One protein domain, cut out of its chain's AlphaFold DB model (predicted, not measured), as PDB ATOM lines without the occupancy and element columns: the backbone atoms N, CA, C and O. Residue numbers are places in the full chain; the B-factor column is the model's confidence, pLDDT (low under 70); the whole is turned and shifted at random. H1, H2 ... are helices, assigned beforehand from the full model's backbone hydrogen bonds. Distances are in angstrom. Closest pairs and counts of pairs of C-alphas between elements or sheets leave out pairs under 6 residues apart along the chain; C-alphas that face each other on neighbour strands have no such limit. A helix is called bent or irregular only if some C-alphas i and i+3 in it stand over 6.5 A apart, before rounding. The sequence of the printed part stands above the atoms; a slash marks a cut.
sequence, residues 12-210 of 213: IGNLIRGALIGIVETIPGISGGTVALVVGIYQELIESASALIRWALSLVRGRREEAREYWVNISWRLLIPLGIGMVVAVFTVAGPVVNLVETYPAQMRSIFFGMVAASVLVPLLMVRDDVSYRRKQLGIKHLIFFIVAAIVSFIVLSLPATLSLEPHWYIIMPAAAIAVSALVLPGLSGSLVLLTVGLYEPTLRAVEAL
ATOM      1  N   ILE A  12     -47.725  34.052   1.945       93.38
ATOM      2  CA  ILE A  12     -47.237  33.133   0.908       93.38
ATOM      3  C   ILE A  12     -45.948  33.667   0.271       93.38
ATOM      4  O   ILE A  12     -44.993  32.921   0.078       93.38
ATOM      5  N   GLY A  13     -45.881  34.971  -0.016       93.50
ATOM      6  CA  GLY A  13     -44.684  35.587  -0.583       93.50
ATOM      7  C   GLY A  13     -43.476  35.491   0.349       93.50
ATOM      8  O   GLY A  13     -42.371  35.232  -0.115       93.50
ATOM      9  N   ASN A  14     -43.675  35.658   1.658       94.75
ATOM     10  CA  ASN A  14     -42.607  35.502   2.647       94.75
ATOM     11  C   ASN A  14     -42.195  34.044   2.825       94.75
ATOM     12  O   ASN A  14     -41.010  33.783   2.978       94.75
ATOM     13  N   LEU A  15     -43.132  33.103   2.710       96.56
ATOM     14  CA  LEU A  15     -42.816  31.677   2.709       96.56
ATOM     15  C   LEU A  15     -41.941  31.292   1.513       96.56
ATOM     16  O   LEU A  15     -40.921  30.637   1.692       96.56
ATOM     17  N   ILE A  16     -42.273  31.768   0.310       95.69
ATOM     18  CA  ILE A  16     -41.458  31.533  -0.891       95.69
ATOM     19  C   ILE A  16     -40.081  32.190  -0.754       95.69
ATOM     20  O   ILE A  16     -39.072  31.557  -1.043       95.69
ATOM     21  N   ARG A  17     -40.011  33.443  -0.286       94.94
ATOM     22  CA  ARG A  17     -38.725  34.118  -0.026       94.94
ATOM     23  C   ARG A  17     -37.889  33.360   1.000       94.94
ATOM     24  O   ARG A  17     -36.685  33.242   0.817       94.94
ATOM     25  N   GLY A  18     -38.532  32.830   2.038       95.31
ATOM     26  CA  GLY A  18     -37.903  31.990   3.048       95.31
ATOM     27  C   GLY A  18     -37.329  30.726   2.432       95.31
ATOM     28  O   GLY A  18     -36.163  30.422   2.645       95.31
ATOM     29  N   ALA A  19     -38.106  30.046   1.587       96.38
ATOM     30  CA  ALA A  19     -37.632  28.872   0.868       96.38
ATOM     31  C   ALA A  19     -36.433  29.200  -0.029       96.38
ATOM     32  O   ALA A  19     -35.416  28.524   0.049       96.38
ATOM     33  N   LEU A  20     -36.496  30.285  -0.808       94.69
ATOM     34  CA  LEU A  20     -35.369  30.734  -1.632       94.69
ATOM     35  C   LEU A  20     -34.112  30.992  -0.793       94.69
ATOM     36  O   LEU A  20     -33.038  30.540  -1.176       94.69
ATOM     37  N   ILE A  21     -34.251  31.673   0.348       94.19
ATOM     38  CA  ILE A  21     -33.144  31.933   1.275       94.19
ATOM     39  C   ILE A  21     -32.587  30.618   1.843       94.19
ATOM     40  O   ILE A  21     -31.376  30.438   1.848       94.19
ATOM     41  N   GLY A  22     -33.440  29.678   2.262       93.38
ATOM     42  CA  GLY A  22     -33.006  28.375   2.777       93.38
ATOM     43  C   GLY A  22     -32.262  27.527   1.739       93.38
ATOM     44  O   GLY A  22     -31.234  26.931   2.054       93.38
ATOM     45  N   ILE A  23     -32.732  27.523   0.485       92.81
ATOM     46  CA  ILE A  23     -32.068  26.821  -0.626       92.81
ATOM     47  C   ILE A  23     -30.662  27.384  -0.833       92.81
ATOM     48  O   ILE A  23     -29.695  26.625  -0.838       92.81
ATOM     49  N   VAL A  24     -30.536  28.707  -0.998       90.75
ATOM     50  CA  VAL A  24     -29.225  29.309  -1.274       90.75
ATOM     51  C   VAL A  24     -28.278  29.186  -0.092       90.75
ATOM     52  O   VAL A  24     -27.086  29.011  -0.303       90.75
ATOM     53  N   GLU A  25     -28.795  29.220   1.135       90.19
ATOM     54  CA  GLU A  25     -27.958  29.106   2.324       90.19
ATOM     55  C   GLU A  25     -27.391  27.697   2.492       90.19
ATOM     56  O   GLU A  25     -26.311  27.535   3.048       90.19
ATOM     57  N   THR A  26     -28.062  26.684   1.943       89.44
ATOM     58  CA  THR A  26     -27.548  25.309   1.906       89.44
ATOM     59  C   THR A  26     -26.338  25.183   0.969       89.44
ATOM     60  O   THR A  26     -25.576  24.234   1.093       89.44
ATOM     61  N   ILE A  27     -26.116  26.137   0.055       88.38
ATOM     62  CA  ILE A  27     -25.065  26.084  -0.968       88.38
ATOM     63  C   ILE A  27     -23.913  27.052  -0.614       88.38
ATOM     64  O   ILE A  27     -24.097  28.272  -0.661       88.38
ATOM     65  N   PRO A  28     -22.694  26.547  -0.332       86.50
ATOM     66  CA  PRO A  28     -21.538  27.373  -0.005       86.50
ATOM     67  C   PRO A  28     -21.226  28.417  -1.076       86.50
ATOM     68  O   PRO A  28     -21.054  28.095  -2.252       86.50
ATOM     69  N   GLY A  29     -21.088  29.672  -0.650       81.88
ATOM     70  CA  GLY A  29     -20.707  30.783  -1.529       81.88
ATOM     71  C   GLY A  29     -21.878  31.617  -2.051       81.88
ATOM     72  O   GLY A  29     -21.634  32.652  -2.670       81.88
ATOM     73  N   ILE A  30     -23.127  31.243  -1.750       86.62
ATOM     74  CA  ILE A  30     -24.304  32.095  -1.965       86.62
ATOM     75  C   ILE A  30     -24.810  32.599  -0.603       86.62
ATOM     76  O   ILE A  30     -24.913  31.834   0.349       86.62
ATOM     77  N   SER A  31     -25.087  33.903  -0.486       87.12
ATOM     78  CA  SER A  31     -25.531  34.531   0.771       87.12
ATOM     79  C   SER A  31     -27.048  34.731   0.791       87.12
ATOM     80  O   SER A  31     -27.592  35.473  -0.039       87.12
ATOM     81  N   GLY A  32     -27.727  34.145   1.782       88.88
ATOM     82  CA  GLY A  32     -29.143  34.399   2.048       88.88
ATOM     83  C   GLY A  32     -29.456  35.879   2.307       88.88
ATOM     84  O   GLY A  32     -30.482  36.385   1.847       88.88
ATOM     85  N   GLY A  33     -28.536  36.613   2.947       89.19
ATOM     86  CA  GLY A  33     -28.642  38.061   3.163       89.19
ATOM     87  C   GLY A  33     -28.674  38.863   1.855       89.19
ATOM     88  O   GLY A  33     -29.464  39.800   1.720       89.19
ATOM     89  N   THR A  34     -27.897  38.454   0.846       89.00
ATOM     90  CA  THR A  34     -27.950  39.056  -0.499       89.00
ATOM     91  C   THR A  34     -29.291  38.791  -1.175       89.00
ATOM     92  O   THR A  34     -29.881  39.709  -1.745       89.00
ATOM     93  N   VAL A  35     -29.823  37.568  -1.080       90.94
ATOM     94  CA  VAL A  35     -31.156  37.252  -1.622       90.94
ATOM     95  C   VAL A  35     -32.233  38.077  -0.923       90.94
ATOM     96  O   VAL A  35     -33.077  38.669  -1.596       90.94
ATOM     97  N   ALA A  36     -32.173  38.199   0.406       92.38
ATOM     98  CA  ALA A  36     -33.075  39.046   1.181       92.38
ATOM     99  C   ALA A  36     -33.015  40.521   0.739       92.38
ATOM    100  O   ALA A  36     -34.046  41.203   0.726       92.38
ATOM    101  N   LEU A  37     -31.831  41.014   0.356       90.75
ATOM    102  CA  LEU A  37     -31.644  42.372  -0.152       90.75
ATOM    103  C   LEU A  37     -32.284  42.533  -1.536       90.75
ATOM    104  O   LEU A  37     -33.071  43.454  -1.741       90.75
ATOM    105  N   VAL A  38     -32.015  41.599  -2.453       89.75
ATOM    106  CA  VAL A  38     -32.559  41.598  -3.823       89.75
ATOM    107  C   VAL A  38     -34.085  41.506  -3.825       89.75
ATOM    108  O   VAL A  38     -34.753  42.222  -4.570       89.75
ATOM    109  N   VAL A  39     -34.665  40.664  -2.965       90.44
ATOM    110  CA  VAL A  39     -36.127  40.527  -2.851       90.44
ATOM    111  C   VAL A  39     -36.777  41.627  -1.997       90.44
ATOM    112  O   VAL A  39     -38.007  41.655  -1.878       90.44
ATOM    113  N   GLY A  40     -35.973  42.541  -1.445       90.00
ATOM    114  CA  GLY A  40     -36.417  43.759  -0.769       90.00
ATOM    115  C   GLY A  40     -36.966  43.564   0.644       90.00
ATOM    116  O   GLY A  40     -37.745  44.399   1.091       90.00
ATOM    117  N   ILE A  41     -36.599  42.480   1.338       92.75
ATOM    118  CA  ILE A  41     -37.047  42.194   2.718       92.75
ATOM    119  C   ILE A  41     -35.934  42.326   3.763       92.75
ATOM    120  O   ILE A  41     -36.206  42.214   4.952       92.75
ATOM    121  N   TYR A  42     -34.687  42.546   3.338       91.94
ATOM    122  CA  TYR A  42     -33.519  42.552   4.222       91.94
ATOM    123  C   TYR A  42     -33.656  43.524   5.401       91.94
ATOM    124  O   TYR A  42     -33.428  43.132   6.539       91.94
ATOM    125  N   GLN A  43     -34.085  44.765   5.153       91.06
ATOM    126  CA  GLN A  43     -34.202  45.768   6.216       91.06
ATOM    127  C   GLN A  43     -35.219  45.349   7.290       91.06
ATOM    128  O   GLN A  43     -34.893  45.324   8.474       91.06
ATOM    129  N   GLU A  44     -36.422  44.945   6.870       92.38
ATOM    130  CA  GLU A  44     -37.489  44.485   7.769       92.38
ATOM    131  C   GLU A  44     -37.081  43.205   8.520       92.38
ATOM    132  O   GLU A  44     -37.392  43.054   9.703       92.38
ATOM    133  N   LEU A  45     -36.340  42.304   7.861       91.94
ATOM    134  CA  LEU A  45     -35.802  41.081   8.459       91.94
ATOM    135  C   LEU A  45     -34.811  41.397   9.584       91.94
ATOM    136  O   LEU A  45     -34.960  40.874  10.686       91.94
ATOM    137  N   ILE A  46     -33.828  42.263   9.330       92.81
ATOM    138  CA  ILE A  46     -32.791  42.622  10.305       92.81
ATOM    139  C   ILE A  46     -33.378  43.412  11.476       92.81
ATOM    140  O   ILE A  46     -33.042  43.141  12.629       92.81
ATOM    141  N   GLU A  47     -34.287  44.353  11.209       93.31
ATOM    142  CA  GLU A  47     -34.997  45.100  12.255       93.31
ATOM    143  C   GLU A  47     -35.817  44.160  13.147       93.31
ATOM    144  O   GLU A  47     -35.700  44.210  14.374       93.31
ATOM    145  N   SER A  48     -36.568  43.236  12.541       93.94
ATOM    146  CA  SER A  48     -37.386  42.266  13.276       93.94
ATOM    147  C   SER A  48     -36.538  41.256  14.050       93.94
ATOM    148  O   SER A  48     -36.873  40.921  15.184       93.94
ATOM    149  N   ALA A  49     -35.425  40.785  13.479       92.69
ATOM    150  CA  ALA A  49     -34.488  39.889  14.154       92.69
ATOM    151  C   ALA A  49     -33.799  40.584  15.340       92.69
ATOM    152  O   ALA A  49     -33.703  40.014  16.425       92.69
ATOM    153  N   SER A  50     -33.382  41.844  15.174       93.44
ATOM    154  CA  SER A  50     -32.817  42.663  16.253       93.44
ATOM    155  C   SER A  50     -33.825  42.877  17.386       93.44
ATOM    156  O   SER A  50     -33.479  42.708  18.558       93.44
ATOM    157  N   ALA A  51     -35.086  43.181  17.056       94.50
ATOM    158  CA  ALA A  51     -36.164  43.293  18.035       94.50
ATOM    159  C   ALA A  51     -36.413  41.964  18.767       94.50
ATOM    160  O   ALA A  51     -36.526  41.961  19.990       94.50
ATOM    161  N   LEU A  52     -36.410  40.832  18.055       94.62
ATOM    162  CA  LEU A  52     -36.565  39.498  18.643       94.62
ATOM    163  C   LEU A  52     -35.429  39.161  19.624       94.62
ATOM    164  O   LEU A  52     -35.691  38.698  20.732       94.62
ATOM    165  N   ILE A  53     -34.174  39.432  19.253       93.31
ATOM    166  CA  ILE A  53     -33.010  39.198  20.122       93.31
ATOM    167  C   ILE A  53     -33.095  40.066  21.382       93.31
ATOM    168  O   ILE A  53     -32.875  39.579  22.491       93.31
ATOM    169  N   ARG A  54     -33.437  41.352  21.235       94.31
ATOM    170  CA  ARG A  54     -33.582  42.277  22.369       94.31
ATOM    171  C   ARG A  54     -34.738  41.881  23.278       94.31
ATOM    172  O   ARG A  54     -34.558  41.867  24.491       94.31
ATOM    173  N   TRP A  55     -35.872  41.485  22.704       95.50
ATOM    174  CA  TRP A  55     -37.002  40.926  23.442       95.50
ATOM    175  C   TRP A  55     -36.575  39.724  24.293       95.50
ATOM    176  O   TRP A  55     -36.804  39.719  25.504       95.50
ATOM    177  N   ALA A  56     -35.893  38.744  23.688       93.75
ATOM    178  CA  ALA A  56     -35.417  37.556  24.391       93.75
ATOM    179  C   ALA A  56     -34.432  37.918  25.518       93.75
ATOM    180  O   ALA A  56     -34.555  37.427  26.641       93.75
ATOM    181  N   LEU A  57     -33.494  38.834  25.257       94.50
ATOM    182  CA  LEU A  57     -32.520  39.286  26.250       94.50
ATOM    183  C   LEU A  57     -33.178  40.033  27.422       94.50
ATOM    184  O   LEU A  57     -32.788  39.831  28.574       94.50
ATOM    185  N   SER A  58     -34.180  40.874  27.156       93.62
ATOM    186  CA  SER A  58     -34.942  41.577  28.194       93.62
ATOM    187  C   SER A  58     -35.743  40.605  29.066       93.62
ATOM    188  O   SER A  58     -35.795  40.797  30.282       93.62
ATOM    189  N   LEU A  59     -36.289  39.522  28.494       92.88
ATOM    190  CA  LEU A  59     -36.941  38.458  29.267       92.88
ATOM    191  C   LEU A  59     -35.963  37.732  30.197       92.88
ATOM    192  O   LEU A  59     -36.261  37.581  31.380       92.88
ATOM    193  N   VAL A  60     -34.784  37.351  29.695       94.44
ATOM    194  CA  VAL A  60     -33.737  36.693  30.500       94.44
ATOM    195  C   VAL A  60     -33.257  37.598  31.642       94.44
ATOM    196  O   VAL A  60     -32.963  37.122  32.733       94.44
ATOM    197  N   ARG A  61     -33.228  38.918  31.427       93.94
ATOM    198  CA  ARG A  61     -32.856  39.921  32.442       93.94
ATOM    199  C   ARG A  61     -33.995  40.311  33.393       93.94
ATOM    200  O   ARG A  61     -33.799  41.192  34.226       93.94
ATOM    201  N   GLY A  62     -35.184  39.716  33.259       92.44
ATOM    202  CA  GLY A  62     -36.353  40.016  34.093       92.44
ATOM    203  C   GLY A  62     -37.038  41.359  33.799       92.44
ATOM    204  O   GLY A  62     -37.922  41.774  34.546       92.44
ATOM    205  N   ARG A  63     -36.679  42.048  32.709       92.12
ATOM    206  CA  ARG A  63     -37.189  43.382  32.352       92.12
ATOM    207  C   ARG A  63     -38.415  43.279  31.447       92.12
ATOM    208  O   ARG A  63     -38.339  43.444  30.231       92.12
ATOM    209  N   ARG A  64     -39.566  42.970  32.049       89.44
ATOM    210  CA  ARG A  64     -40.818  42.698  31.316       89.44
ATOM    211  C   ARG A  64     -41.354  43.895  30.524       89.44
ATOM    212  O   ARG A  64     -41.943  43.694  29.466       89.44
ATOM    213  N   GLU A  65     -41.145  45.112  31.016       89.44
ATOM    214  CA  GLU A  65     -41.590  46.336  30.336       89.44
ATOM    215  C   GLU A  65     -40.815  46.567  29.032       89.44
ATOM    216  O   GLU A  65     -41.434  46.687  27.977       89.44
ATOM    217  N   GLU A  66     -39.478  46.490  29.079       89.44
ATOM    218  CA  GLU A  66     -38.617  46.545  27.886       89.44
ATOM    219  C   GLU A  66     -38.958  45.420  26.892       89.44
ATOM    220  O   GLU A  66     -39.027  45.639  25.683       89.44
ATOM    221  N   ALA A  67     -39.221  44.203  27.384       90.25
ATOM    222  CA  ALA A  67     -39.610  43.092  26.518       90.25
ATOM    223  C   ALA A  67     -40.913  43.400  25.755       90.25
ATOM    224  O   ALA A  67     -41.014  43.133  24.558       90.25
ATOM    225  N   ARG A  68     -41.909  44.005  26.410       90.81
ATOM    226  CA  ARG A  68     -43.173  44.360  25.750       90.81
ATOM    227  C   ARG A  68     -42.974  45.384  24.631       90.81
ATOM    228  O   ARG A  68     -43.640  45.273  23.606       90.81
ATOM    229  N   GLU A  69     -42.062  46.335  24.809       91.38
ATOM    230  CA  GLU A  69     -41.710  47.317  23.778       91.38
ATOM    231  C   GLU A  69     -41.107  46.638  22.541       91.38
ATOM    232  O   GLU A  69     -41.560  46.866  21.418       91.38
ATOM    233  N   TYR A  70     -40.140  45.737  22.738       92.06
ATOM    234  CA  TYR A  70     -39.519  45.022  21.623       92.06
ATOM    235  C   TYR A  70     -40.486  44.085  20.905       92.06
ATOM    236  O   TYR A  70     -40.430  43.999  19.683       92.06
ATOM    237  N   TRP A  71     -41.403  43.435  21.628       91.81
ATOM    238  CA  TRP A  71     -42.365  42.493  21.053       91.81
ATOM    239  C   TRP A  71     -43.223  43.097  19.935       91.81
ATOM    240  O   TRP A  71     -43.499  42.437  18.932       91.81
ATOM    241  N   VAL A  72     -43.641  44.356  20.096       89.75
ATOM    242  CA  VAL A  72     -44.493  45.062  19.123       89.75
ATOM    243  C   VAL A  72     -43.736  45.368  17.826       89.75
ATOM    244  O   VAL A  72     -44.344  45.403  16.760       89.75
ATOM    245  N   ASN A  73     -42.415  45.525  17.905       91.00
ATOM    246  CA  ASN A  73     -41.554  45.813  16.757       91.00
ATOM    247  C   ASN A  73     -41.145  44.552  15.974       91.00
ATOM    248  O   ASN A  73     -40.436  44.651  14.973       91.00
ATOM    249  N   ILE A  74     -41.574  43.362  16.406       93.94
ATOM    250  CA  ILE A  74     -41.283  42.108  15.708       93.94
ATOM    251  C   ILE A  74     -42.314  41.891  14.596       93.94
ATOM    252  O   ILE A  74     -43.503  41.678  14.853       93.94
ATOM    253  N   SER A  75     -41.857  41.856  13.344       94.00
ATOM    254  CA  SER A  75     -42.726  41.573  12.196       94.00
ATOM    255  C   SER A  75     -43.013  40.074  12.070       94.00
ATOM    256  O   SER A  75     -42.443  39.371  11.236       94.00
ATOM    257  N   TRP A  76     -43.949  39.557  12.872       93.44
ATOM    258  CA  TRP A  76     -44.346  38.137  12.860       93.44
ATOM    259  C   TRP A  76     -44.849  37.646  11.496       93.44
ATOM    260  O   TRP A  76     -44.627  36.496  11.122       93.44
ATOM    261  N   ARG A  77     -45.483  38.536  10.719       92.12
ATOM    262  CA  ARG A  77     -45.943  38.266   9.343       92.12
ATOM    263  C   ARG A  77     -44.801  38.071   8.344       92.12
ATOM    264  O   ARG A  77     -45.037  37.537   7.261       92.12
ATOM    265  N   LEU A  78     -43.593  38.499   8.699       93.69
ATOM    266  CA  LEU A  78     -42.370  38.212   7.966       93.69
ATOM    267  C   LEU A  78     -41.682  36.985   8.562       93.69
ATOM    268  O   LEU A  78     -41.565  35.978   7.872       93.69
ATOM    269  N   LEU A  79     -41.285  37.046   9.836       94.19
ATOM    270  CA  LEU A  79     -40.401  36.048  10.448       94.19
ATOM    271  C   LEU A  79     -40.973  34.628  10.449       94.19
ATOM    272  O   LEU A  79     -40.242  33.694  10.136       94.19
ATOM    273  N   ILE A  80     -42.260  34.453  10.769       95.31
ATOM    274  CA  ILE A  80     -42.873  33.119  10.857       95.31
ATOM    275  C   ILE A  80     -42.898  32.428   9.485       95.31
ATOM    276  O   ILE A  80     -42.278  31.374   9.351       95.31
ATOM    277  N   PRO A  81     -43.566  32.974   8.446       96.12
ATOM    278  CA  PRO A  81     -43.596  32.315   7.144       96.12
ATOM    279  C   PRO A  81     -42.204  32.207   6.518       96.12
ATOM    280  O   PRO A  81     -41.915  31.188   5.897       96.12
ATOM    281  N   LEU A  82     -41.333  33.205   6.709       95.88
ATOM    282  CA  LEU A  82     -39.952  33.156   6.232       95.88
ATOM    283  C   LEU A  82     -39.182  31.992   6.864       95.88
ATOM    284  O   LEU A  82     -38.596  31.191   6.143       95.88
ATOM    285  N   GLY A  83     -39.227  31.870   8.193       95.25
ATOM    286  CA  GLY A  83     -38.569  30.793   8.927       95.25
ATOM    287  C   GLY A  83     -39.107  29.418   8.539       95.25
ATOM    288  O   GLY A  83     -38.321  28.514   8.279       95.25
ATOM    289  N   ILE A  84     -40.430  29.273   8.398       97.06
ATOM    290  CA  ILE A  84     -41.050  28.033   7.902       97.06
ATOM    291  C   ILE A  84     -40.529  27.700   6.501       97.06
ATOM    292  O   ILE A  84     -40.113  26.572   6.258       97.06
ATOM    293  N   GLY A  85     -40.511  28.679   5.593       96.75
ATOM    294  CA  GLY A  85     -39.980  28.499   4.245       96.75
ATOM    295  C   GLY A  85     -38.522  28.047   4.253       96.75
ATOM    296  O   GLY A  85     -38.184  27.091   3.562       96.75
ATOM    297  N   MET A  86     -37.676  28.690   5.067       95.19
ATOM    298  CA  MET A  86     -36.262  28.330   5.211       95.19
ATOM    299  C   MET A  86     -36.092  26.897   5.713       95.19
ATOM    300  O   MET A  86     -35.341  26.136   5.115       95.19
ATOM    301  N   VAL A  87     -36.815  26.515   6.770       94.38
ATOM    302  CA  VAL A  87     -36.764  25.163   7.345       94.38
ATOM    303  C   VAL A  87     -37.206  24.125   6.316       94.38
ATOM    304  O   VAL A  87     -36.468  23.182   6.049       94.38
ATOM    305  N   VAL A  88     -38.369  24.320   5.684       95.62
ATOM    306  CA  VAL A  88     -38.879  23.405   4.647       95.62
ATOM    307  C   VAL A  88     -37.867  23.253   3.512       95.62
ATOM    308  O   VAL A  88     -37.593  22.133   3.086       95.62
ATOM    309  N   ALA A  89     -37.274  24.354   3.047       95.06
ATOM    310  CA  ALA A  89     -36.253  24.320   2.009       95.06
ATOM    311  C   ALA A  89     -35.011  23.529   2.424       95.06
ATOM    312  O   ALA A  89     -34.583  22.667   1.665       95.06
ATOM    313  N   VAL A  90     -34.464  23.783   3.614       91.94
ATOM    314  CA  VAL A  90     -33.266  23.090   4.111       91.94
ATOM    315  C   VAL A  90     -33.507  21.582   4.184       91.94
ATOM    316  O   VAL A  90     -32.735  20.826   3.608       91.94
ATOM    317  N   PHE A  91     -34.614  21.134   4.784       91.75
ATOM    318  CA  PHE A  91     -34.929  19.699   4.864       91.75
ATOM    319  C   PHE A  91     -35.208  19.060   3.498       91.75
ATOM    320  O   PHE A  91     -34.934  17.881   3.303       91.75
ATOM    321  N   THR A  92     -35.721  19.828   2.534       92.81
ATOM    322  CA  THR A  92     -35.971  19.321   1.175       92.81
ATOM    323  C   THR A  92     -34.685  19.247   0.342       92.81
ATOM    324  O   THR A  92     -34.541  18.358  -0.494       92.81
ATOM    325  N   VAL A  93     -33.752  20.184   0.541       90.88
ATOM    326  CA  VAL A  93     -32.534  20.327  -0.274       90.88
ATOM    327  C   VAL A  93     -31.325  19.605   0.317       90.88
ATOM    328  O   VAL A  93     -30.442  19.222  -0.448       90.88
ATOM    329  N   ALA A  94     -31.292  19.364   1.632       87.50
ATOM    330  CA  ALA A  94     -30.168  18.718   2.309       87.50
ATOM    331  C   ALA A  94     -29.779  17.386   1.651       87.50
ATOM    332  O   ALA A  94     -28.649  17.266   1.189       87.50
ATOM    333  N   GLY A  95     -30.716  16.441   1.512       88.62
ATOM    334  CA  GLY A  95     -30.441  15.124   0.915       88.62
ATOM    335  C   GLY A  95     -29.872  15.198  -0.510       88.62
ATOM    336  O   GLY A  95     -28.779  14.687  -0.757       88.62
ATOM    337  N   PRO A  96     -30.532  15.892  -1.463       92.00
ATOM    338  CA  PRO A  96     -29.981  16.087  -2.805       92.00
ATOM    339  C   PRO A  96     -28.574  16.699  -2.817       92.00
ATOM    340  O   PRO A  96     -27.731  16.285  -3.613       92.00
ATOM    341  N   VAL A  97     -28.301  17.671  -1.941       88.38
ATOM    342  CA  VAL A  97     -26.981  18.307  -1.854       88.38
ATOM    343  C   VAL A  97     -25.939  17.359  -1.270       88.38
ATOM    344  O   VAL A  97     -24.854  17.274  -1.840       88.38
ATOM    345  N   VAL A  98     -26.246  16.614  -0.201       88.06
ATOM    346  CA  VAL A  98     -25.343  15.588   0.355       88.06
ATOM    347  C   VAL A  98     -24.998  14.565  -0.717       88.06
ATOM    348  O   VAL A  98     -23.822  14.334  -0.987       88.06
ATOM    349  N   ASN A  99     -26.009  14.038  -1.411       90.50
ATOM    350  CA  ASN A  99     -25.805  13.058  -2.469       90.50
ATOM    351  C   ASN A  99     -24.888  13.588  -3.586       90.50
ATOM    352  O   ASN A  99     -23.998  12.872  -4.042       90.50
ATOM    353  N   LEU A 100     -25.051  14.851  -3.993       91.00
ATOM    354  CA  LEU A 100     -24.188  15.489  -4.991       91.00
ATOM    355  C   LEU A 100     -22.754  15.693  -4.488       91.00
ATOM    356  O   LEU A 100     -21.810  15.470  -5.244       91.00
ATOM    357  N   VAL A 101     -22.580  16.117  -3.233       86.75
ATOM    358  CA  VAL A 101     -21.262  16.327  -2.608       86.75
ATOM    359  C   VAL A 101     -20.498  15.008  -2.488       86.75
ATOM    360  O   VAL A 101     -19.300  14.980  -2.770       86.75
ATOM    361  N   GLU A 102     -21.184  13.918  -2.146       86.88
ATOM    362  CA  GLU A 102     -20.577  12.592  -1.995       86.88
ATOM    363  C   GLU A 102     -20.334  11.892  -3.339       86.88
ATOM    364  O   GLU A 102     -19.281  11.286  -3.538       86.88
ATOM    365  N   THR A 103     -21.266  12.008  -4.290       93.69
ATOM    366  CA  THR A 103     -21.162  11.349  -5.607       93.69
ATOM    367  C   THR A 103     -20.216  12.092  -6.553       93.69
ATOM    368  O   THR A 103     -19.486  11.468  -7.324       93.69
ATOM    369  N   TYR A 104     -20.201  13.428  -6.502       92.62
ATOM    370  CA  TYR A 104     -19.445  14.289  -7.418       92.62
ATOM    371  C   TYR A 104     -18.562  15.312  -6.677       92.62
ATOM    372  O   TYR A 104     -18.674  16.523  -6.904       92.62
ATOM    373  N   PRO A 105     -17.636  14.868  -5.805       87.94
ATOM    374  CA  PRO A 105     -16.888  15.762  -4.921       87.94
ATOM    375  C   PRO A 105     -16.012  16.765  -5.680       87.94
ATOM    376  O   PRO A 105     -15.919  17.929  -5.292       87.94
ATOM    377  N   ALA A 106     -15.379  16.355  -6.784       89.81
ATOM    378  CA  ALA A 106     -14.535  17.245  -7.584       89.81
ATOM    379  C   ALA A 106     -15.361  18.346  -8.273       89.81
ATOM    380  O   ALA A 106     -14.978  19.517  -8.266       89.81
ATOM    381  N   GLN A 107     -16.519  17.979  -8.821       93.00
ATOM    382  CA  GLN A 107     -17.438  18.884  -9.501       93.00
ATOM    383  C   GLN A 107     -18.037  19.875  -8.503       93.00
ATOM    384  O   GLN A 107     -17.978  21.080  -8.737       93.00
ATOM    385  N   MET A 108     -18.522  19.396  -7.355       89.81
ATOM    386  CA  MET A 108     -19.090  20.256  -6.316       89.81
ATOM    387  C   MET A 108     -18.059  21.241  -5.764       89.81
ATOM    388  O   MET A 108     -18.347  22.433  -5.674       89.81
ATOM    389  N   ARG A 109     -16.817  20.800  -5.512       86.06
ATOM    390  CA  ARG A 109     -15.715  21.701  -5.125       86.06
ATOM    391  C   ARG A 109     -15.437  22.767  -6.185       86.06
ATOM    392  O   ARG A 109     -15.230  23.923  -5.830       86.06
ATOM    393  N   SER A 110     -15.464  22.408  -7.471       89.31
ATOM    394  CA  SER A 110     -15.268  23.371  -8.566       89.31
ATOM    395  C   SER A 110     -16.407  24.395  -8.667       89.31
ATOM    396  O   SER A 110     -16.148  25.581  -8.873       89.31
ATOM    397  N   ILE A 111     -17.653  23.966  -8.440       89.94
ATOM    398  CA  ILE A 111     -18.839  24.829  -8.427       89.94
ATOM    399  C   ILE A 111     -18.781  25.790  -7.234       89.94
ATOM    400  O   ILE A 111     -18.923  26.998  -7.419       89.94
ATOM    401  N   PHE A 112     -18.509  25.281  -6.028       87.62
ATOM    402  CA  PHE A 112     -18.351  26.102  -4.823       87.62
ATOM    403  C   PHE A 112     -17.218  27.112  -4.988       87.62
ATOM    404  O   PHE A 112     -17.404  28.294  -4.709       87.62
ATOM    405  N   PHE A 113     -16.071  26.684  -5.523       86.00
ATOM    406  CA  PHE A 113     -14.963  27.583  -5.825       86.00
ATOM    407  C   PHE A 113     -15.371  28.685  -6.812       86.00
ATOM    408  O   PHE A 113     -15.090  29.856  -6.567       86.00
ATOM    409  N   GLY A 114     -16.080  28.341  -7.891       88.81
ATOM    410  CA  GLY A 114     -16.594  29.315  -8.854       88.81
ATOM    411  C   GLY A 114     -17.556  30.330  -8.226       88.81
ATOM    412  O   GLY A 114     -17.450  31.523  -8.504       88.81
ATOM    413  N   MET A 115     -18.453  29.889  -7.338       86.69
ATOM    414  CA  MET A 115     -19.384  30.775  -6.627       86.69
ATOM    415  C   MET A 115     -18.674  31.696  -5.632       86.69
ATOM    416  O   MET A 115     -18.967  32.890  -5.596       86.69
ATOM    417  N   VAL A 116     -17.692  31.184  -4.884       83.12
ATOM    418  CA  VAL A 116     -16.841  31.997  -4.000       83.12
ATOM    419  C   VAL A 116     -16.022  33.008  -4.808       83.12
ATOM    420  O   VAL A 116     -15.930  34.176  -4.437       83.12
ATOM    421  N   ALA A 117     -15.463  32.605  -5.949       85.12
ATOM    422  CA  ALA A 117     -14.744  33.521  -6.829       85.12
ATOM    423  C   ALA A 117     -15.671  34.624  -7.366       85.12
ATOM    424  O   ALA A 117     -15.301  35.798  -7.356       85.12
ATOM    425  N   ALA A 118     -16.891  34.274  -7.783       83.62
ATOM    426  CA  ALA A 118     -17.883  35.234  -8.259       83.62
ATOM    427  C   ALA A 118     -18.341  36.208  -7.160       83.62
ATOM    428  O   ALA A 118     -18.474  37.401  -7.435       83.62
ATOM    429  N   SER A 119     -18.537  35.742  -5.921       76.75
ATOM    430  CA  SER A 119     -18.961  36.595  -4.801       76.75
ATOM    431  C   SER A 119     -17.916  37.646  -4.418       76.75
ATOM    432  O   SER A 119     -18.283  38.712  -3.930       76.75
ATOM    433  N   VAL A 120     -16.634  37.394  -4.700       78.56
ATOM    434  CA  VAL A 120     -15.548  38.378  -4.566       78.56
ATOM    435  C   VAL A 120     -15.424  39.248  -5.819       78.56
ATOM    436  O   VAL A 120     -15.298  40.470  -5.726       78.56
ATOM    437  N   LEU A 121     -15.471  38.639  -7.006       82.00
ATOM    438  CA  LEU A 121     -15.228  39.329  -8.272       82.00
ATOM    439  C   LEU A 121     -16.329  40.341  -8.608       82.00
ATOM    440  O   LEU A 121     -16.019  41.450  -9.035       82.00
ATOM    441  N   VAL A 122     -17.602  39.992  -8.401       81.38
ATOM    442  CA  VAL A 122     -18.735  40.864  -8.747       81.38
ATOM    443  C   VAL A 122     -18.682  42.194  -7.979       81.38
ATOM    444  O   VAL A 122     -18.672  43.234  -8.639       81.38
ATOM    445  N   PRO A 123     -18.550  42.229  -6.634       74.25
ATOM    446  CA  PRO A 123     -18.370  43.486  -5.908       74.25
ATOM    447  C   PRO A 123     -17.148  44.292  -6.362       74.25
ATOM    448  O   PRO A 123     -17.235  45.513  -6.477       74.25
ATOM    449  N   LEU A 124     -16.019  43.634  -6.663       76.88
ATOM    450  CA  LEU A 124     -14.816  44.317  -7.156       76.88
ATOM    451  C   LEU A 124     -15.047  44.997  -8.513       76.88
ATOM    452  O   LEU A 124     -14.568  46.112  -8.728       76.88
ATOM    453  N   LEU A 125     -15.792  44.352  -9.414       80.25
ATOM    454  CA  LEU A 125     -16.171  44.934 -10.702       80.25
ATOM    455  C   LEU A 125     -17.148  46.103 -10.523       80.25
ATOM    456  O   LEU A 125     -16.951  47.149 -11.131       80.25
ATOM    457  N   MET A 126     -18.129  45.981  -9.625       72.94
ATOM    458  CA  MET A 126     -19.087  47.060  -9.345       72.94
ATOM    459  C   MET A 126     -18.408  48.315  -8.770       72.94
ATOM    460  O   MET A 126     -18.755  49.431  -9.143       72.94
ATOM    461  N   VAL A 127     -17.398  48.151  -7.906       70.56
ATOM    462  CA  VAL A 127     -16.608  49.276  -7.364       70.56
ATOM    463  C   VAL A 127     -15.770  49.964  -8.447       70.56
ATOM    464  O   VAL A 127     -15.489  51.160  -8.346       70.56
ATOM    465  N   ARG A 128     -15.364  49.237  -9.494       62.69
ATOM    466  CA  ARG A 128     -14.563  49.785 -10.597       62.69
ATOM    467  C   ARG A 128     -15.353  50.771 -11.463       62.69
ATOM    468  O   ARG A 128     -14.762  51.736 -11.951       62.69
ATOM    469  N   ASP A 129     -16.655  50.544 -11.613       59.22
ATOM    470  CA  ASP A 129     -17.538  51.358 -12.454       59.22
ATOM    471  C   ASP A 129     -18.083  52.603 -11.729       59.22
ATOM    472  O   ASP A 129     -18.526  53.561 -12.367       59.22
ATOM    473  N   ASP A 130     -17.978  52.654 -10.396       58.78
ATOM    474  CA  ASP A 130     -18.450  53.782  -9.591       58.78
ATOM    475  C   ASP A 130     -17.382  54.896  -9.480       58.78
ATOM    476  O   ASP A 130     -16.620  55.035  -8.514       58.78
ATOM    477  N   VAL A 131     -17.310  55.723 -10.529       52.50
ATOM    478  CA  VAL A 131     -16.352  56.838 -10.713       52.50
ATOM    479  C   VAL A 131     -16.357  57.850  -9.547       52.50
ATOM    480  O   VAL A 131     -15.365  58.555  -9.331       52.50
ATOM    481  N   SER A 132     -17.424  57.888  -8.745       52.12
ATOM    482  CA  SER A 132     -17.580  58.780  -7.589       52.12
ATOM    483  C   SER A 132     -16.746  58.362  -6.368       52.12
ATOM    484  O   SER A 132     -16.281  59.225  -5.618       52.12
ATOM    485  N   TYR A 133     -16.482  57.062  -6.178       49.69
ATOM    486  CA  TYR A 133     -15.688  56.565  -5.041       49.69
ATOM    487  C   TYR A 133     -14.181  56.792  -5.235       49.69
ATOM    488  O   TYR A 133     -13.427  56.954  -4.276       49.69
ATOM    489  N   ARG A 134     -13.755  56.932  -6.497       49.19
ATOM    490  CA  ARG A 134     -12.364  57.136  -6.934       49.19
ATOM    491  C   ARG A 134     -11.699  58.408  -6.380       49.19
ATOM    492  O   ARG A 134     -10.485  58.552  -6.492       49.19
ATOM    493  N   ARG A 135     -12.474  59.340  -5.801       49.69
ATOM    494  CA  ARG A 135     -11.985  60.618  -5.246       49.69
ATOM    495  C   ARG A 135     -11.846  60.627  -3.715       49.69
ATOM    496  O   ARG A 135     -11.188  61.519  -3.184       49.69
ATOM    497  N   LYS A 136     -12.393  59.642  -2.990       55.91
ATOM    498  CA  LYS A 136     -12.046  59.440  -1.573       55.91
ATOM    499  C   LYS A 136     -10.763  58.624  -1.536       55.91
ATOM    500  O   LYS A 136     -10.776  57.447  -1.871       55.91
ATOM    501  N   GLN A 137      -9.656  59.275  -1.186       57.38
ATOM    502  CA  GLN A 137      -8.345  58.649  -1.023       57.38
ATOM    503  C   GLN A 137      -8.488  57.343  -0.230       57.38
ATOM    504  O   GLN A 137      -8.705  57.369   0.982       57.38
ATOM    505  N   LEU A 138      -8.352  56.201  -0.910       64.12
ATOM    506  CA  LEU A 138      -8.024  54.934  -0.267       64.12
ATOM    507  C   LEU A 138      -6.632  55.118   0.338       64.12
ATOM    508  O   LEU A 138      -5.613  54.865  -0.296       64.12
ATOM    509  N   GLY A 139      -6.592  55.685   1.541       74.12
ATOM    510  CA  GLY A 139      -5.359  55.911   2.270       74.12
ATOM    511  C   GLY A 139      -4.633  54.592   2.507       74.12
ATOM    512  O   GLY A 139      -5.254  53.535   2.628       74.12
ATOM    513  N   ILE A 140      -3.313  54.671   2.643       81.38
ATOM    514  CA  ILE A 140      -2.421  53.523   2.863       81.38
ATOM    515  C   ILE A 140      -2.895  52.609   4.008       81.38
ATOM    516  O   ILE A 140      -2.710  51.400   3.960       81.38
ATOM    517  N   LYS A 141      -3.600  53.173   5.000       84.94
ATOM    518  CA  LYS A 141      -4.211  52.440   6.116       84.94
ATOM    519  C   LYS A 141      -5.263  51.417   5.668       84.94
ATOM    520  O   LYS A 141      -5.296  50.323   6.219       84.94
ATOM    521  N   HIS A 142      -6.095  51.739   4.675       82.38
ATOM    522  CA  HIS A 142      -7.103  50.808   4.148       82.38
ATOM    523  C   HIS A 142      -6.454  49.661   3.378       82.38
ATOM    524  O   HIS A 142      -6.876  48.519   3.517       82.38
ATOM    525  N   LEU A 143      -5.395  49.959   2.618       82.75
ATOM    526  CA  LEU A 143      -4.619  48.945   1.912       82.75
ATOM    527  C   LEU A 143      -3.918  47.998   2.895       82.75
ATOM    528  O   LEU A 143      -3.998  46.786   2.731       82.75
ATOM    529  N   ILE A 144      -3.290  48.540   3.944       87.75
ATOM    530  CA  ILE A 144      -2.678  47.732   5.006       87.75
ATOM    531  C   ILE A 144      -3.734  46.848   5.674       87.75
ATOM    532  O   ILE A 144      -3.511  45.650   5.810       87.75
ATOM    533  N   PHE A 145      -4.894  47.401   6.044       87.25
ATOM    534  CA  PHE A 145      -5.961  46.618   6.667       87.25
ATOM    535  C   PHE A 145      -6.463  45.496   5.751       87.25
ATOM    536  O   PHE A 145      -6.625  44.368   6.205       87.25
ATOM    537  N   PHE A 146      -6.649  45.781   4.459       83.94
ATOM    538  CA  PHE A 146      -7.037  44.781   3.468       83.94
ATOM    539  C   PHE A 146      -5.999  43.660   3.351       83.94
ATOM    540  O   PHE A 146      -6.364  42.491   3.409       83.94
ATOM    541  N   ILE A 147      -4.712  44.001   3.238       88.44
ATOM    542  CA  ILE A 147      -3.630  43.013   3.134       88.44
ATOM    543  C   ILE A 147      -3.549  42.166   4.406       88.44
ATOM    544  O   ILE A 147      -3.466  40.946   4.316       88.44
ATOM    545  N   VAL A 148      -3.621  42.786   5.587       91.38
ATOM    546  CA  VAL A 148      -3.607  42.059   6.863       91.38
ATOM    547  C   VAL A 148      -4.810  41.121   6.955       91.38
ATOM    548  O   VAL A 148      -4.632  39.944   7.252       91.38
ATOM    549  N   ALA A 149      -6.017  41.600   6.644       84.25
ATOM    550  CA  ALA A 149      -7.221  40.773   6.647       84.25
ATOM    551  C   ALA A 149      -7.129  39.619   5.637       84.25
ATOM    552  O   ALA A 149      -7.516  38.498   5.964       84.25
ATOM    553  N   ALA A 150      -6.580  39.862   4.445       84.62
ATOM    554  CA  ALA A 150      -6.373  38.843   3.422       84.62
ATOM    555  C   ALA A 150      -5.359  37.782   3.868       84.62
ATOM    556  O   ALA A 150      -5.631  36.595   3.716       84.62
ATOM    557  N   ILE A 151      -4.231  38.181   4.467       87.81
ATOM    558  CA  ILE A 151      -3.218  37.253   4.996       87.81
ATOM    559  C   ILE A 151      -3.793  36.430   6.147       87.81
ATOM    560  O   ILE A 151      -3.656  35.210   6.148       87.81
ATOM    561  N   VAL A 152      -4.461  37.072   7.111       86.62
ATOM    562  CA  VAL A 152      -5.087  36.374   8.244       86.62
ATOM    563  C   VAL A 152      -6.133  35.386   7.739       86.62
ATOM    564  O   VAL A 152      -6.099  34.224   8.130       86.62
ATOM    565  N   SER A 153      -7.009  35.811   6.825       78.44
ATOM    566  CA  SER A 153      -8.012  34.928   6.225       78.44
ATOM    567  C   SER A 153      -7.346  33.777   5.477       78.44
ATOM    568  O   SER A 153      -7.722  32.632   5.679       78.44
ATOM    569  N   PHE A 154      -6.313  34.043   4.674       82.00
ATOM    570  CA  PHE A 154      -5.580  33.006   3.951       82.00
ATOM    571  C   PHE A 154      -4.956  31.981   4.900       82.00
ATOM    572  O   PHE A 154      -5.106  30.787   4.664       82.00
ATOM    573  N   ILE A 155      -4.313  32.420   5.987       81.75
ATOM    574  CA  ILE A 155      -3.748  31.518   6.998       81.75
ATOM    575  C   ILE A 155      -4.859  30.683   7.630       81.75
ATOM    576  O   ILE A 155      -4.744  29.464   7.652       81.75
ATOM    577  N   VAL A 156      -5.941  31.318   8.091       75.62
ATOM    578  CA  VAL A 156      -7.070  30.635   8.743       75.62
ATOM    579  C   VAL A 156      -7.720  29.608   7.813       75.62
ATOM    580  O   VAL A 156      -7.984  28.494   8.247       75.62
ATOM    581  N   LEU A 157      -7.930  29.948   6.538       72.50
ATOM    582  CA  LEU A 157      -8.530  29.052   5.543       72.50
ATOM    583  C   LEU A 157      -7.559  27.972   5.032       72.50
ATOM    584  O   LEU A 157      -8.012  26.947   4.534       72.50
ATOM    585  N   SER A 158      -6.244  28.199   5.120       71.69
ATOM    586  CA  SER A 158      -5.214  27.230   4.708       71.69
ATOM    587  C   SER A 158      -4.811  26.277   5.828       71.69
ATOM    588  O   SER A 158      -4.032  25.353   5.585       71.69
ATOM    589  N   LEU A 159      -5.309  26.488   7.052       70.06
ATOM    590  CA  LEU A 159      -5.177  25.494   8.105       70.06
ATOM    591  C   LEU A 159      -5.832  24.207   7.605       70.06
ATOM    592  O   LEU A 159      -6.979  24.239   7.153       70.06
ATOM    593  N   PRO A 160      -5.114  23.077   7.628       58.94
ATOM    594  CA  PRO A 160      -5.657  21.858   7.081       58.94
ATOM    595  C   PRO A 160      -6.901  21.478   7.887       58.94
ATOM    596  O   PRO A 160      -6.830  21.233   9.091       58.94
ATOM    597  N   ALA A 161      -8.043  21.371   7.202       56.28
ATOM    598  CA  ALA A 161      -9.278  20.787   7.731       56.28
ATOM    599  C   ALA A 161      -9.137  19.261   7.970       56.28
ATOM    600  O   ALA A 161     -10.095  18.507   7.858       56.28
ATOM    601  N   THR A 162      -7.912  18.787   8.234       45.00
ATOM    602  CA  THR A 162      -7.533  17.386   8.465       45.00
ATOM    603  C   THR A 162      -7.679  16.971   9.914       45.00
ATOM    604  O   THR A 162      -7.443  15.813  10.244       45.00
ATOM    605  N   LEU A 163      -8.064  17.884  10.801       49.12
ATOM    606  CA  LEU A 163      -8.763  17.438  11.984       49.12
ATOM    607  C   LEU A 163     -10.141  17.032  11.470       49.12
ATOM    608  O   LEU A 163     -11.001  17.882  11.258       49.12
ATOM    609  N   SER A 164     -10.342  15.738  11.234       53.41
ATOM    610  CA  SER A 164     -11.648  15.107  11.400       53.41
ATOM    611  C   SER A 164     -12.079  15.392  12.839       53.41
ATOM    612  O   SER A 164     -11.891  14.577  13.739       53.41
ATOM    613  N   LEU A 165     -12.510  16.634  13.067       57.72
ATOM    614  CA  LEU A 165     -13.049  17.114  14.315       57.72
ATOM    615  C   LEU A 165     -14.320  16.312  14.464       57.72
ATOM    616  O   LEU A 165     -15.291  16.554  13.746       57.72
ATOM    617  N   GLU A 166     -14.284  15.317  15.347       68.88
ATOM    618  CA  GLU A 166     -15.520  14.699  15.779       68.88
ATOM    619  C   GLU A 166     -16.465  15.836  16.187       68.88
ATOM    620  O   GLU A 166     -16.037  16.719  16.946       68.88
ATOM    621  N   PRO A 167     -17.683  15.899  15.618       71.12
ATOM    622  CA  PRO A 167     -18.599  17.005  15.840       71.12
ATOM    623  C   PRO A 167     -19.006  17.072  17.316       71.12
ATOM    624  O   PRO A 167     -20.011  16.515  17.738       71.12
ATOM    625  N   HIS A 168     -18.209  17.756  18.129       82.06
ATOM    626  CA  HIS A 168     -18.477  17.929  19.545       82.06
ATOM    627  C   HIS A 168     -19.089  19.308  19.785       82.06
ATOM    628  O   HIS A 168     -18.719  20.296  19.143       82.06
ATOM    629  N   TRP A 169     -20.005  19.407  20.754       84.44
ATOM    630  CA  TRP A 169     -20.743  20.643  21.046       84.44
ATOM    631  C   TRP A 169     -19.848  21.883  21.245       84.44
ATOM    632  O   TRP A 169     -20.235  22.977  20.838       84.44
ATOM    633  N   TYR A 170     -18.637  21.733  21.801       85.00
ATOM    634  CA  TYR A 170     -17.703  22.847  22.032       85.00
ATOM    635  C   TYR A 170     -17.055  23.391  20.747       85.00
ATOM    636  O   TYR A 170     -16.492  24.481  20.772       85.00
ATOM    637  N   ILE A 171     -17.150  22.667  19.628       85.00
ATOM    638  CA  ILE A 171     -16.715  23.101  18.290       85.00
ATOM    639  C   ILE A 171     -17.917  23.602  17.493       85.00
ATOM    640  O   ILE A 171     -17.866  24.671  16.884       85.00
ATOM    641  N   ILE A 172     -19.021  22.850  17.540       87.62
ATOM    642  CA  ILE A 172     -20.245  23.166  16.800       87.62
ATOM    643  C   ILE A 172     -20.823  24.504  17.263       87.62
ATOM    644  O   ILE A 172     -21.169  25.330  16.429       87.62
ATOM    645  N   MET A 173     -20.899  24.758  18.573       88.75
ATOM    646  CA  MET A 173     -21.479  25.996  19.108       88.75
ATOM    647  C   MET A 173     -20.781  27.274  18.626       88.75
ATOM    648  O   MET A 173     -21.471  28.141  18.085       88.75
ATOM    649  N   PRO A 174     -19.449  27.435  18.763       89.69
ATOM    650  CA  PRO A 174     -18.784  28.623  18.242       89.69
ATOM    651  C   PRO A 174     -18.854  28.707  16.713       89.69
ATOM    652  O   PRO A 174     -19.081  29.793  16.185       89.69
ATOM    653  N   ALA A 175     -18.731  27.589  15.991       88.00
ATOM    654  CA  ALA A 175     -18.838  27.595  14.534       88.00
ATOM    655  C   ALA A 175     -20.240  28.008  14.054       88.00
ATOM    656  O   ALA A 175     -20.364  28.859  13.175       88.00
ATOM    657  N   ALA A 176     -21.295  27.480  14.679       88.75
ATOM    658  CA  ALA A 176     -22.680  27.848  14.411       88.75
ATOM    659  C   ALA A 176     -22.951  29.313  14.776       88.75
ATOM    660  O   ALA A 176     -23.611  30.014  14.016       88.75
ATOM    661  N   ALA A 177     -22.401  29.817  15.884       90.88
ATOM    662  CA  ALA A 177     -22.528  31.227  16.249       90.88
ATOM    663  C   ALA A 177     -21.899  32.151  15.191       90.88
ATOM    664  O   ALA A 177     -22.504  33.160  14.814       90.88
ATOM    665  N   ILE A 178     -20.719  31.797  14.668       89.06
ATOM    666  CA  ILE A 178     -20.064  32.544  13.583       89.06
ATOM    667  C   ILE A 178     -20.873  32.419  12.284       89.06
ATOM    668  O   ILE A 178     -21.114  33.433  11.633       89.06
ATOM    669  N   ALA A 179     -21.354  31.224  11.932       89.19
ATOM    670  CA  ALA A 179     -22.160  30.985  10.731       89.19
ATOM    671  C   ALA A 179     -23.532  31.695  10.769       89.19
ATOM    672  O   ALA A 179     -24.001  32.212   9.758       89.19
ATOM    673  N   VAL A 180     -24.167  31.801  11.936       87.62
ATOM    674  CA  VAL A 180     -25.408  32.578  12.110       87.62
ATOM    675  C   VAL A 180     -25.128  34.079  12.100       87.62
ATOM    676  O   VAL A 180     -25.914  34.855  11.564       87.62
ATOM    677  N   SER A 181     -23.992  34.518  12.641       87.19
ATOM    678  CA  SER A 181     -23.586  35.928  12.553       87.19
ATOM    679  C   SER A 181     -23.261  36.330  11.110       87.19
ATOM    680  O   SER A 181     -23.567  37.441  10.686       87.19
ATOM    681  N   ALA A 182     -22.690  35.405  10.339       83.00
ATOM    682  CA  ALA A 182     -22.413  35.546   8.917       83.00
ATOM    683  C   ALA A 182     -23.672  35.842   8.087       83.00
ATOM    684  O   ALA A 182     -23.640  36.728   7.238       83.00
ATOM    685  N   LEU A 183     -24.788  35.174   8.393       78.94
ATOM    686  CA  LEU A 183     -26.088  35.363   7.734       78.94
ATOM    687  C   LEU A 183     -26.632  36.797   7.804       78.94
ATOM    688  O   LEU A 183     -27.423  37.205   6.952       78.94
ATOM    689  N   VAL A 184     -26.233  37.555   8.827       81.44
ATOM    690  CA  VAL A 184     -26.675  38.940   9.033       81.44
ATOM    691  C   VAL A 184     -26.077  39.863   7.972       81.44
ATOM    692  O   VAL A 184     -26.730  40.822   7.576       81.44
ATOM    693  N   LEU A 185     -24.854  39.595   7.506       82.31
ATOM    694  CA  LEU A 185     -24.141  40.457   6.567       82.31
ATOM    695  C   LEU A 185     -24.402  40.020   5.113       82.31
ATOM    696  O   LEU A 185     -24.027  38.908   4.732       82.31
ATOM    697  N   PRO A 186     -24.976  40.887   4.254       80.88
ATOM    698  CA  PRO A 186     -25.140  40.593   2.839       80.88
ATOM    699  C   PRO A 186     -23.787  40.311   2.193       80.88
ATOM    700  O   PRO A 186     -22.844  41.087   2.341       80.88
ATOM    701  N   GLY A 187     -23.708  39.208   1.457       77.38
ATOM    702  CA  GLY A 187     -22.491  38.782   0.773       77.38
ATOM    703  C   GLY A 187     -21.620  37.820   1.577       77.38
ATOM    704  O   GLY A 187     -20.666  37.294   1.013       77.38
ATOM    705  N   LEU A 188     -21.958  37.526   2.838       82.81
ATOM    706  CA  LEU A 188     -21.309  36.476   3.624       82.81
ATOM    707  C   LEU A 188     -22.270  35.283   3.786       82.81
ATOM    708  O   LEU A 188     -23.472  35.461   3.974       82.81
ATOM    709  N   SER A 189     -21.753  34.065   3.600       86.38
ATOM    710  CA  SER A 189     -22.515  32.805   3.571       86.38
ATOM    711  C   SER A 189     -22.148  31.959   4.791       86.38
ATOM    712  O   SER A 189     -20.967  31.703   5.033       86.38
ATOM    713  N   GLY A 190     -23.142  31.526   5.565       87.81
ATOM    714  CA  GLY A 190     -22.960  30.652   6.720       87.81
ATOM    715  C   GLY A 190     -22.512  29.246   6.319       87.81
ATOM    716  O   GLY A 190     -21.628  28.687   6.966       87.81
ATOM    717  N   SER A 191     -23.015  28.697   5.209       89.06
ATOM    718  CA  SER A 191     -22.528  27.413   4.674       89.06
ATOM    719  C   SER A 191     -21.079  27.476   4.200       89.06
ATOM    720  O   SER A 191     -20.353  26.500   4.371       89.06
ATOM    721  N   LEU A 192     -20.610  28.624   3.692       87.12
ATOM    722  CA  LEU A 192     -19.183  28.827   3.421       87.12
ATOM    723  C   LEU A 192     -18.358  28.805   4.713       87.12
ATOM    724  O   LEU A 192     -17.318  28.154   4.750       87.12
ATOM    725  N   VAL A 193     -18.828  29.458   5.780       87.44
ATOM    726  CA  VAL A 193     -18.166  29.398   7.095       87.44
ATOM    727  C   VAL A 193     -18.084  27.950   7.584       87.44
ATOM    728  O   VAL A 193     -16.999  27.477   7.921       87.44
ATOM    729  N   LEU A 194     -19.192  27.206   7.554       88.81
ATOM    730  CA  LEU A 194     -19.202  25.797   7.956       88.81
ATOM    731  C   LEU A 194     -18.294  24.934   7.072       88.81
ATOM    732  O   LEU A 194     -17.641  24.026   7.583       88.81
ATOM    733  N   LEU A 195     -18.207  25.231   5.772       86.25
ATOM    734  CA  LEU A 195     -17.321  24.526   4.847       86.25
ATOM    735  C   LEU A 195     -15.855  24.765   5.211       86.25
ATOM    736  O   LEU A 195     -15.086  23.812   5.278       86.25
ATOM    737  N   THR A 196     -15.479  26.012   5.511       81.12
ATOM    738  CA  THR A 196     -14.099  26.351   5.902       81.12
ATOM    739  C   THR A 196     -13.669  25.709   7.218       81.12
ATOM    740  O   THR A 196     -12.504  25.364   7.370       81.12
ATOM    741  N   VAL A 197     -14.603  25.508   8.154       81.56
ATOM    742  CA  VAL A 197     -14.334  24.867   9.454       81.56
ATOM    743  C   VAL A 197     -14.460  23.332   9.377       81.56
ATOM    744  O   VAL A 197     -14.172  22.641  10.348       81.56
ATOM    745  N   GLY A 198     -14.866  22.772   8.230       84.00
ATOM    746  CA  GLY A 198     -15.030  21.324   8.041       84.00
ATOM    747  C   GLY A 198     -16.324  20.739   8.626       84.00
ATOM    748  O   GLY A 198     -16.466  19.524   8.711       84.00
ATOM    749  N   LEU A 199     -17.287  21.582   9.009       88.50
ATOM    750  CA  LEU A 199     -18.564  21.169   9.609       88.50
ATOM    751  C   LEU A 199     -19.731  21.130   8.617       88.50
ATOM    752  O   LEU A 199     -20.819  20.691   8.981       88.50
ATOM    753  N   TYR A 200     -19.527  21.554   7.371       88.69
ATOM    754  CA  TYR A 200     -20.580  21.582   6.354       88.69
ATOM    755  C   TYR A 200     -21.170  20.196   6.054       88.69
ATOM    756  O   TYR A 200     -22.374  20.008   6.216       88.69
ATOM    757  N   GLU A 201     -20.339  19.217   5.676       86.69
ATOM    758  CA  GLU A 201     -20.813  17.854   5.386       86.69
ATOM    759  C   GLU A 201     -21.446  17.181   6.618       86.69
ATOM    760  O   GLU A 201     -22.570  16.694   6.488       86.69
ATOM    761  N   PRO A 202     -20.823  17.197   7.823       87.56
ATOM    762  CA  PRO A 202     -21.462  16.671   9.030       87.56
ATOM    763  C   PRO A 202     -22.827  17.301   9.328       87.56
ATOM    764  O   PRO A 202     -23.767  16.590   9.669       87.56
ATOM    765  N   THR A 203     -22.956  18.621   9.159       89.56
ATOM    766  CA  THR A 203     -24.219  19.331   9.411       89.56
ATOM    767  C   THR A 203     -25.299  18.898   8.424       89.56
ATOM    768  O   THR A 203     -26.431  18.651   8.831       89.56
ATOM    769  N   LEU A 204     -24.970  18.777   7.134       88.31
ATOM    770  CA  LEU A 204     -25.951  18.340   6.143       88.31
ATOM    771  C   LEU A 204     -26.392  16.890   6.352       88.31
ATOM    772  O   LEU A 204     -27.586  16.617   6.248       88.31
ATOM    773  N   ARG A 205     -25.465  15.989   6.702       88.19
ATOM    774  CA  ARG A 205     -25.807  14.600   7.050       88.19
ATOM    775  C   ARG A 205     -26.732  14.535   8.262       88.19
ATOM    776  O   ARG A 205     -27.703  13.789   8.233       88.19
ATOM    777  N   ALA A 206     -26.468  15.331   9.300       88.62
ATOM    778  CA  ALA A 206     -27.328  15.387  10.480       88.62
ATOM    779  C   ALA A 206     -28.749  15.864  10.129       88.62
ATOM    780  O   ALA A 206     -29.732  15.272  10.563       88.62
ATOM    781  N   VAL A 207     -28.873  16.884   9.271       90.00
ATOM    782  CA  VAL A 207     -30.180  17.362   8.785       90.00
ATOM    783  C   VAL A 207     -30.900  16.297   7.956       90.00
ATOM    784  O   VAL A 207     -32.094  16.083   8.160       90.00
ATOM    785  N   GLU A 208     -30.200  15.629   7.037       88.12
ATOM    786  CA  GLU A 208     -30.763  14.552   6.211       88.12
ATOM    787  C   GLU A 208     -31.250  13.372   7.063       88.12
ATOM    788  O   GLU A 208     -32.344  12.856   6.839       88.12
ATOM    789  N   ALA A 209     -30.468  12.979   8.070       88.69
ATOM    790  CA  ALA A 209     -30.791  11.886   8.981       88.69
ATOM    791  C   ALA A 209     -31.789  12.268  10.090       88.69
ATOM    792  O   ALA A 209     -32.195  11.394  10.855       88.69
ATOM    793  N   LEU A 210     -32.185  13.546  10.194       86.69
ATOM    794  CA  LEU A 210     -32.915  14.101  11.344       86.69
ATOM    795  C   LEU A 210     -32.232  13.802  12.695       86.69
ATOM    796  O   LEU A 210     -32.896  13.590  13.710       86.69
TER     797      LEU A 210
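AT A GLANCE: This is residues 12 to 210 of the 213 residues of the protein "DUF368 domain-containing protein" of Micrococcus sp. (UniProt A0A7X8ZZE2). Three helices, H8, H9 and H10, fill the space between a bent long helix, H5, with H1 crossing its first arm, and two long helices, H6 and H7, that run opposite ways along another side. The helical hairpin H3 and H4 makes a far corner, and residues 124 to 155, in the far parts of H6 and H7 and their link, stick out. The printed part has 199 residues with ten named helices, H1 to H10 in chain order, and no named strand: all helix. It is compact, with a radius of gyration of the C-alphas of 19.2 A, and spans 51 by 47 by 34 A.

HOW THE PARTS SIT: Look first at H5, residues 76 to 103, assigned as one helix by its hydrogen bonds but bent: C-alphas 92 and 95 are 6.9 A apart. Its arms, H5a, residues 76 to 92, and H5b, residues 95 to 103, stand at a steep tilt of 39 degrees. H1, residues 12 to 25, touches H5a at a steep tilt of 46 degrees, the same way; their closest C-alphas, Gly 18 and Leu 82, are 4.0 A apart. H3, residues 42 to 60, touches H5a with residues 44 to 49 alone, about perpendicular at 81 degrees; the closest C-alphas are Leu 45 and Leu 79, 7.1 A. H3 and H4, residues 64 to 72, form a hairpin at a shallow tilt of 19 degrees, closest at C-alphas 55 and 67, 4.6 A. H2, residues 32 to 38, touches H1, closest at C-alphas 32 and 21, 4.8 A. H10, residues 200 to 209, touches H5b, closest at C-alphas 208 and 95, 5.3 A. H8, residues 169 to 184, touches H9, residues 190 to 196, closest at C-alphas 179 and 190, 4.1 A. H6, residues 105 to 129, and H7, residues 140 to 158, are apart; H7 is close but not clearly touching H9, C-alphas 157 and 196 being 6.2 A apart. Every O i to N i+4 pair is within hydrogen-bond range in H1, H2, H3, H5b, H7, H9 and H10; H4 has 4 of 5, H5a 12 of 13, H6 20 of 21 and H8 10 of 12.

IN THESE COORDINATES: Find C-alpha 12 at (-47.237, 33.133, 0.908), where H1 begins. H6 runs 36.4 A from C-alpha 105 at (-16.888, 15.762, -4.921), H3 26.9 A, H7 26.5 A, H5a 23.7 A and H8 22.7 A. H10 ends at C-alpha 209, (-30.791, 11.886, 8.981).

THE WHOLE: The C-alphas farthest apart are Glu 65 and Ala 106, 54.9 A. The printed part has no cut, and no link is long. Confidence is under 70 at residues 128 to 138 and 160 to 166.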